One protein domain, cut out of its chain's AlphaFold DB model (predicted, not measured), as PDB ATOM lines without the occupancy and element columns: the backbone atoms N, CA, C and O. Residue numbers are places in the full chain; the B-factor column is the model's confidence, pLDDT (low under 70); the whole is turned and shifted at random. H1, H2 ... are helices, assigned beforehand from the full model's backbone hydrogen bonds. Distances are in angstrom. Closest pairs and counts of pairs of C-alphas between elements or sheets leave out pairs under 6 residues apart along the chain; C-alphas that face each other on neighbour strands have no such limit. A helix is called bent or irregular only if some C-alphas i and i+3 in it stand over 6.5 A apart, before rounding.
ATOM      1  N   LEU A  17     -57.028  12.231  34.620       76.00
ATOM      2  CA  LEU A  17     -56.264  11.530  35.663       76.00
ATOM      3  C   LEU A  17     -54.823  11.260  35.221       76.00
ATOM      4  O   LEU A  17     -53.912  11.323  36.045       76.00
ATOM      5  N   ILE A  18     -54.632  10.953  33.939       79.31
ATOM      6  CA  ILE A  18     -53.335  10.728  33.301       79.31
ATOM      7  C   ILE A  18     -53.363  11.275  31.878       79.31
ATOM      8  O   ILE A  18     -54.390  11.211  31.213       79.31
ATOM      9  N   LEU A  19     -52.218  11.775  31.419       84.50
ATOM     10  CA  LEU A  19     -51.983  12.124  30.022       84.50
ATOM     11  C   LEU A  19     -51.381  10.892  29.334       84.50
ATOM     12  O   LEU A  19     -50.345  10.390  29.782       84.50
ATOM     13  N   ALA A  20     -52.019  10.379  28.284       85.31
ATOM     14  CA  ALA A  20     -51.581   9.168  27.591       85.31
ATOM     15  C   ALA A  20     -51.876   9.240  26.088       85.31
ATOM     16  O   ALA A  20     -52.896   9.786  25.687       85.31
ATOM     17  N   GLY A  21     -51.007   8.648  25.265       87.31
ATOM     18  CA  GLY A  21     -51.188   8.602  23.809       87.31
ATOM     19  C   GLY A  21     -49.972   9.109  23.038       87.31
ATOM     20  O   GLY A  21     -48.836   8.986  23.506       87.31
ATOM     21  N   THR A  22     -50.212   9.636  21.836       93.69
ATOM     22  CA  THR A  22     -49.179  10.258  20.991       93.69
ATOM     23  C   THR A  22     -48.821  11.659  21.507       93.69
ATOM     24  O   THR A  22     -49.565  12.209  22.320       93.69
ATOM     25  N   PRO A  23     -47.719  12.293  21.053       94.94
ATOM     26  CA  PRO A  23     -47.429  13.687  21.401       94.94
ATOM     27  C   PRO A  23     -48.619  14.630  21.189       94.94
ATOM     28  O   PRO A  23     -48.904  15.468  22.040       94.94
ATOM     29  N   GLU A  24     -49.350  14.461  20.088       95.44
ATOM     30  CA  GLU A  24     -50.519  15.266  19.734       95.44
ATOM     31  C   GLU A  24     -51.664  15.098  20.734       95.44
ATOM     32  O   GLU A  24     -52.338  16.079  21.055       95.44
ATOM     33  N   ASP A  25     -51.868  13.886  21.254       92.62
ATOM     34  CA  ASP A  25     -52.852  13.634  22.305       92.62
ATOM     35  C   ASP A  25     -52.483  14.395  23.584       92.62
ATOM     36  O   ASP A  25     -53.316  15.115  24.140       92.62
ATOM     37  N   ILE A  26     -51.212  14.322  23.997       93.88
ATOM     38  CA  ILE A  26     -50.714  15.031  25.185       93.88
ATOM     39  C   ILE A  26     -50.832  16.550  25.012       93.88
ATOM     40  O   ILE A  26     -51.236  17.248  25.942       93.88
ATOM     41  N   VAL A  27     -50.510  17.080  23.827       94.69
ATOM     42  CA  VAL A  27     -50.646  18.510  23.506       94.69
ATOM     43  C   VAL A  27     -52.107  18.940  23.574       94.69
ATOM     44  O   VAL A  27     -52.415  19.923  24.244       94.69
ATOM     45  N   ARG A  28     -53.015  18.201  22.924       93.19
ATOM     46  CA  ARG A  28     -54.456  18.488  22.932       93.19
ATOM     47  C   ARG A  28     -55.002  18.543  24.357       93.19
ATOM     48  O   ARG A  28     -55.711  19.482  24.702       93.19
ATOM     49  N   GLU A  29     -54.659  17.563  25.185       91.69
ATOM     50  CA  GLU A  29     -55.113  17.522  26.576       91.69
ATOM     51  C   GLU A  29     -54.478  18.621  27.431       91.69
ATOM     52  O   GLU A  29     -55.166  19.228  28.247       91.69
ATOM     53  N   THR A  30     -53.202  18.946  27.206       92.12
ATOM     54  CA  THR A  30     -52.547  20.070  27.893       92.12
ATOM     55  C   THR A  30     -53.254  21.394  27.574       92.12
ATOM     56  O   THR A  30     -53.542  22.169  28.485       92.12
ATOM     57  N   ARG A  31     -53.615  21.633  26.304       92.56
ATOM     58  CA  ARG A  31     -54.336  22.847  25.882       92.56
ATOM     59  C   ARG A  31     -55.710  22.986  26.524       92.56
ATOM     60  O   ARG A  31     -56.109  24.101  26.832       92.56
ATOM     61  N   ALA A  32     -56.403  21.884  26.803       90.94
ATOM     62  CA  ALA A  32     -57.683  21.942  27.510       90.94
ATOM     63  C   ALA A  32     -57.548  22.567  28.915       90.94
ATOM     64  O   ALA A  32     -58.463  23.251  29.375       90.94
ATOM     65  N   TYR A  33     -56.404  22.385  29.589       89.56
ATOM     66  CA  TYR A  33     -56.117  23.076  30.851       89.56
ATOM     67  C   TYR A  33     -55.825  24.569  30.638       89.56
ATOM     68  O   TYR A  33     -56.332  25.392  31.398       89.56
ATOM     69  N   GLU A  34     -55.063  24.931  29.601       90.00
ATOM     70  CA  GLU A  34     -54.805  26.338  29.240       90.00
ATOM     71  C   GLU A  34     -56.114  27.083  28.923       90.00
ATOM     72  O   GLU A  34     -56.355  28.172  29.441       90.00
ATOM     73  N   GLU A  35     -57.000  26.472  28.130       91.81
ATOM     74  CA  GLU A  35     -58.324  27.006  27.781       91.81
ATOM     75  C   GLU A  35     -59.236  27.161  29.007       91.81
ATOM     76  O   GLU A  35     -60.065  28.070  29.060       91.81
ATOM     77  N   ALA A  36     -59.050  26.315  30.025       91.19
ATOM     78  CA  ALA A  36     -59.711  26.439  31.321       91.19
ATOM     79  C   ALA A  36     -59.083  27.515  32.236       91.19
ATOM     80  O   ALA A  36     -59.549  27.702  33.362       91.19
ATOM     81  N   GLY A  37     -58.049  28.230  31.775       92.44
ATOM     82  CA  GLY A  37     -57.377  29.306  32.508       92.44
ATOM     83  C   GLY A  37     -56.294  28.831  33.480       92.44
ATOM     84  O   GLY A  37     -55.926  29.570  34.392       92.44
ATOM     85  N   VAL A  38     -55.795  27.602  33.331       91.44
ATOM     86  CA  VAL A  38     -54.692  27.089  34.154       91.44
ATOM     87  C   VAL A  38     -53.362  27.625  33.629       91.44
ATOM     88  O   VAL A  38     -52.991  27.381  32.487       91.44
ATOM     89  N   GLU A  39     -52.609  28.311  34.489       87.75
ATOM     90  CA  GLU A  39     -51.321  28.926  34.121       87.75
ATOM     91  C   GLU A  39     -50.100  28.054  34.459       87.75
ATOM     92  O   GLU A  39     -48.998  28.290  33.965       87.75
ATOM     93  N   HIS A  40     -50.269  27.049  35.323       89.88
ATOM     94  CA  HIS A  40     -49.184  26.182  35.774       89.88
ATOM     95  C   HIS A  40     -49.571  24.711  35.664       89.88
ATOM     96  O   HIS A  40     -50.528  24.262  36.297       89.88
ATOM     97  N   ILE A  41     -48.790  23.956  34.893       88.50
ATOM     98  CA  ILE A  41     -49.026  22.537  34.623       88.50
ATOM     99  C   ILE A  41     -47.845  21.720  35.148       88.50
ATOM    100  O   ILE A  41     -46.684  22.029  34.878       88.50
ATOM    101  N   VAL A  42     -48.157  20.656  35.891       91.12
ATOM    102  CA  VAL A  42     -47.179  19.699  36.421       91.12
ATOM    103  C   VAL A  42     -47.364  18.362  35.716       91.12
ATOM    104  O   VAL A  42     -48.409  17.729  35.846       91.12
ATOM    105  N   TYR A  43     -46.327  17.903  35.014       91.88
ATOM    106  CA  TYR A  43     -46.280  16.552  34.455       91.88
ATOM    107  C   TYR A  43     -45.763  15.570  35.514       91.88
ATOM    108  O   TYR A  43     -44.580  15.570  35.858       91.88
ATOM    109  N   ASP A  44     -46.659  14.740  36.049       90.75
ATOM    110  CA  ASP A  44     -46.331  13.694  37.022       90.75
ATOM    111  C   ASP A  44     -45.820  12.429  36.307       90.75
ATOM    112  O   ASP A  44     -46.565  11.737  35.615       90.75
ATOM    113  N   LEU A  45     -44.538  12.109  36.504       92.19
ATOM    114  CA  LEU A  45     -43.864  10.959  35.893       92.19
ATOM    115  C   LEU A  45     -43.614   9.800  36.880       92.19
ATOM    116  O   LEU A  45     -42.789   8.924  36.617       92.19
ATOM    117  N   ARG A  46     -44.321   9.740  38.019       89.88
ATOM    118  CA  ARG A  46     -44.105   8.710  39.061       89.88
ATOM    119  C   ARG A  46     -44.321   7.264  38.596       89.88
ATOM    120  O   ARG A  46     -43.827   6.347  39.242       89.88
ATOM    121  N   PHE A  47     -45.033   7.029  37.493       89.00
ATOM    122  CA  PHE A  47     -45.179   5.687  36.904       89.00
ATOM    123  C   PHE A  47     -44.123   5.360  35.837       89.00
ATOM    124  O   PHE A  47     -44.153   4.281  35.250       89.00
ATOM    125  N   ARG A  48     -43.183   6.276  35.585       92.00
ATOM    126  CA  ARG A  48     -42.188   6.203  34.507       92.00
ATOM    127  C   ARG A  48     -40.758   6.364  35.033       92.00
ATOM    128  O   ARG A  48     -39.907   6.964  34.392       92.00
ATOM    129  N   TYR A  49     -40.475   5.857  36.238       93.00
ATOM    130  CA  TYR A  49     -39.132   5.957  36.831       93.00
ATOM    131  C   TYR A  49     -38.063   5.204  36.034       93.00
ATOM    132  O   TYR A  49     -36.931   5.672  35.949       93.00
ATOM    133  N   ALA A  50     -38.413   4.049  35.460       96.69
ATOM    134  CA  ALA A  50     -37.472   3.215  34.713       96.69
ATOM    135  C   ALA A  50     -36.933   3.919  33.456       96.69
ATOM    136  O   ALA A  50     -35.787   3.707  33.075       96.69
ATOM    137  N   ASP A  51     -37.748   4.779  32.852       95.00
ATOM    138  CA  ASP A  51     -37.479   5.487  31.605       95.00
ATOM    139  C   ASP A  51     -37.618   7.010  31.769       95.00
ATOM    140  O   ASP A  51     -37.921   7.743  30.828       95.00
ATOM    141  N   TRP A  52     -37.353   7.508  32.981       94.75
ATOM    142  CA  TRP A  52     -37.564   8.906  33.361       94.75
ATOM    143  C   TRP A  52     -36.927   9.894  32.378       94.75
ATOM    144  O   TRP A  52     -37.573  10.831  31.914       94.75
ATOM    145  N   TYR A  53     -35.659   9.680  32.019       96.94
ATOM    146  CA  TYR A  53     -34.942  10.565  31.098       96.94
ATOM    147  C   TYR A  53     -35.520  10.554  29.681       96.94
ATOM    148  O   TYR A  53     -35.469  11.575  28.994       96.94
ATOM    149  N   GLU A  54     -36.076   9.431  29.235       96.62
ATOM    150  CA  GLU A  54     -36.751   9.342  27.941       96.62
ATOM    151  C   GLU A  54     -38.040  10.157  27.966       96.62
ATOM    152  O   GLU A  54     -38.280  10.923  27.039       96.62
ATOM    153  N   GLN A  55     -38.804  10.095  29.062       95.62
ATOM    154  CA  GLN A  55     -40.012  10.905  29.233       95.62
ATOM    155  C   GLN A  55     -39.707  12.406  29.286       95.62
ATOM    156  O   GLN A  55     -40.382  13.197  28.628       95.62
ATOM    157  N   ILE A  56     -38.654  12.814  29.998       96.25
ATOM    158  CA  ILE A  56     -38.213  14.217  30.009       96.25
ATOM    159  C   ILE A  56     -37.799  14.672  28.601       96.25
ATOM    160  O   ILE A  56     -38.179  15.763  28.171       96.25
ATOM    161  N   ASN A  57     -37.060  13.842  27.858       97.38
ATOM    162  CA  ASN A  57     -36.679  14.147  26.478       97.38
ATOM    163  C   ASN A  57     -37.890  14.224  25.543       97.38
ATOM    164  O   ASN A  57     -37.959  15.138  24.726       97.38
ATOM    165  N   PHE A  58     -38.831  13.291  25.671       96.00
ATOM    166  CA  PHE A  58     -40.079  13.263  24.917       96.00
ATOM    167  C   PHE A  58     -40.876  14.552  25.134       96.00
ATOM    168  O   PHE A  58     -41.197  15.244  24.172       96.00
ATOM    169  N   LEU A  59     -41.101  14.944  26.394       95.69
ATOM    170  CA  LEU A  59     -41.794  16.192  26.717       95.69
ATOM    171  C   LEU A  59     -41.071  17.404  26.122       95.69
ATOM    172  O   LEU A  59     -41.693  18.247  25.479       95.69
ATOM    173  N   GLY A  60     -39.750  17.484  26.304       96.00
ATOM    174  CA  GLY A  60     -38.950  18.618  25.847       96.00
ATOM    175  C   GLY A  60     -38.862  18.766  24.325       96.00
ATOM    176  O   GLY A  60     -38.701  19.889  23.848       96.00
ATOM    177  N   LYS A  61     -38.953  17.666  23.570       96.94
ATOM    178  CA  LYS A  61     -38.775  17.663  22.108       96.94
ATOM    179  C   LYS A  61     -40.080  17.601  21.327       96.94
ATOM    180  O   LYS A  61     -40.169  18.251  20.294       96.94
ATOM    181  N   GLU A  62     -41.064  16.858  21.819       96.12
ATOM    182  CA  GLU A  62     -42.276  16.536  21.058       96.12
ATOM    183  C   GLU A  62     -43.512  17.289  21.574       96.12
ATOM    184  O   GLU A  62     -44.394  17.630  20.793       96.12
ATOM    185  N   VAL A  63     -43.585  17.591  22.879       95.31
ATOM    186  CA  VAL A  63     -44.791  18.181  23.496       95.31
ATOM    187  C   VAL A  63     -44.645  19.685  23.713       95.31
ATOM    188  O   VAL A  63     -45.369  20.482  23.119       95.31
ATOM    189  N   LEU A  64     -43.689  20.104  24.548       94.56
ATOM    190  CA  LEU A  64     -43.533  21.508  24.945       94.56
ATOM    191  C   LEU A  64     -43.297  22.467  23.763       94.56
ATOM    192  O   LEU A  64     -43.828  23.577  23.804       94.56
ATOM    193  N   PRO A  65     -42.557  22.098  22.696       95.81
ATOM    194  CA  PRO A  65     -42.409  22.976  21.536       95.81
ATOM    195  C   PRO A  65     -43.730  23.280  20.822       95.81
ATOM    196  O   PRO A  65     -43.896  24.395  20.342       95.81
ATOM    197  N   ALA A  66     -44.676  22.336  20.794       94.19
ATOM    198  CA  ALA A  66     -45.989  22.527  20.176       94.19
ATOM    199  C   ALA A  66     -46.947  23.377  21.031       94.19
ATOM    200  O   ALA A  66     -47.983  23.830  20.536       94.19
ATOM    201  N   LEU A  67     -46.613  23.594  22.308       91.06
ATOM    202  CA  LEU A  67     -47.362  24.434  23.245       91.06
ATOM    203  C   LEU A  67     -46.846  25.876  23.296       91.06
ATOM    204  O   LEU A  67     -47.571  26.760  23.738       91.06
ATOM    205  N   ARG A  68     -45.624  26.138  22.812       84.38
ATOM    206  CA  ARG A  68     -45.086  27.499  22.706       84.38
ATOM    207  C   ARG A  68     -45.860  28.297  21.652       84.38
ATOM    208  O   ARG A  68     -45.677  28.069  20.457       84.38
TER     209      ARG A  68
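AT A GLANCE: This is residues 17 to 68 of the 69 residues of an uncharacterized protein of Deltaproteobacteria bacterium GWA2_57_13 (UniProt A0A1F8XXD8). Two helices, H2 and H1, meet near their ends as a wide V, residues 62 to 67 of H2 touching H1 near its first residue, Pro 23. The long link, residues 36 to 51, runs from the far end of H1 to the far end of H2 and makes the third side of a triangle, while residues 17 to 22 lead to the start of H1. The corner of the triangle at residues 46 to 54 sticks out. The printed part has 52 residues with two named helices, H1 then H2, and no named strand; the class is all helix, with 29 residues in the helices. It is compact, with a radius of gyration of the C-alphas of 11.1 A, yet elongated, spanning 33 by 21 by 18 A.

HOW THE PARTS SIT: H2, residues 52 to 67, is the longest helix and has a kink of 32 degrees near residue 59. It is only just irregular: C-alphas 61 and 64 are 6.7 A apart. H1, residues 23 to 35, touches H2, and H2 touches H1 with residues 62 to 67 alone. Their closest C-alphas, those of Pro 23 and Val 63, are 5.6 A apart. The two run the same way at a steep tilt of 60 degrees. Of the O i to N i+4 pairs, 8 of 9 in H1 and 9 of 12 in H2 are within hydrogen-bond range.

IN THESE COORDINATES: H2 measures 21.0 A from C-alpha 52 at (-37.564, 8.906, 33.361) to C-alpha 67 at (-47.362, 24.434, 23.245). H1 measures 18.4 A and begins with C-alpha 23 at (-47.429, 13.687, 21.401).

THE WHOLE: The two C-alphas farthest apart, those of Gly 37 and Ala 50, are 32.9 A apart. The link from H1 to H2 is long, with 16 residues. The printed part has no cut. Its mean pLDDT is 92.0, and no printed residue is under 70.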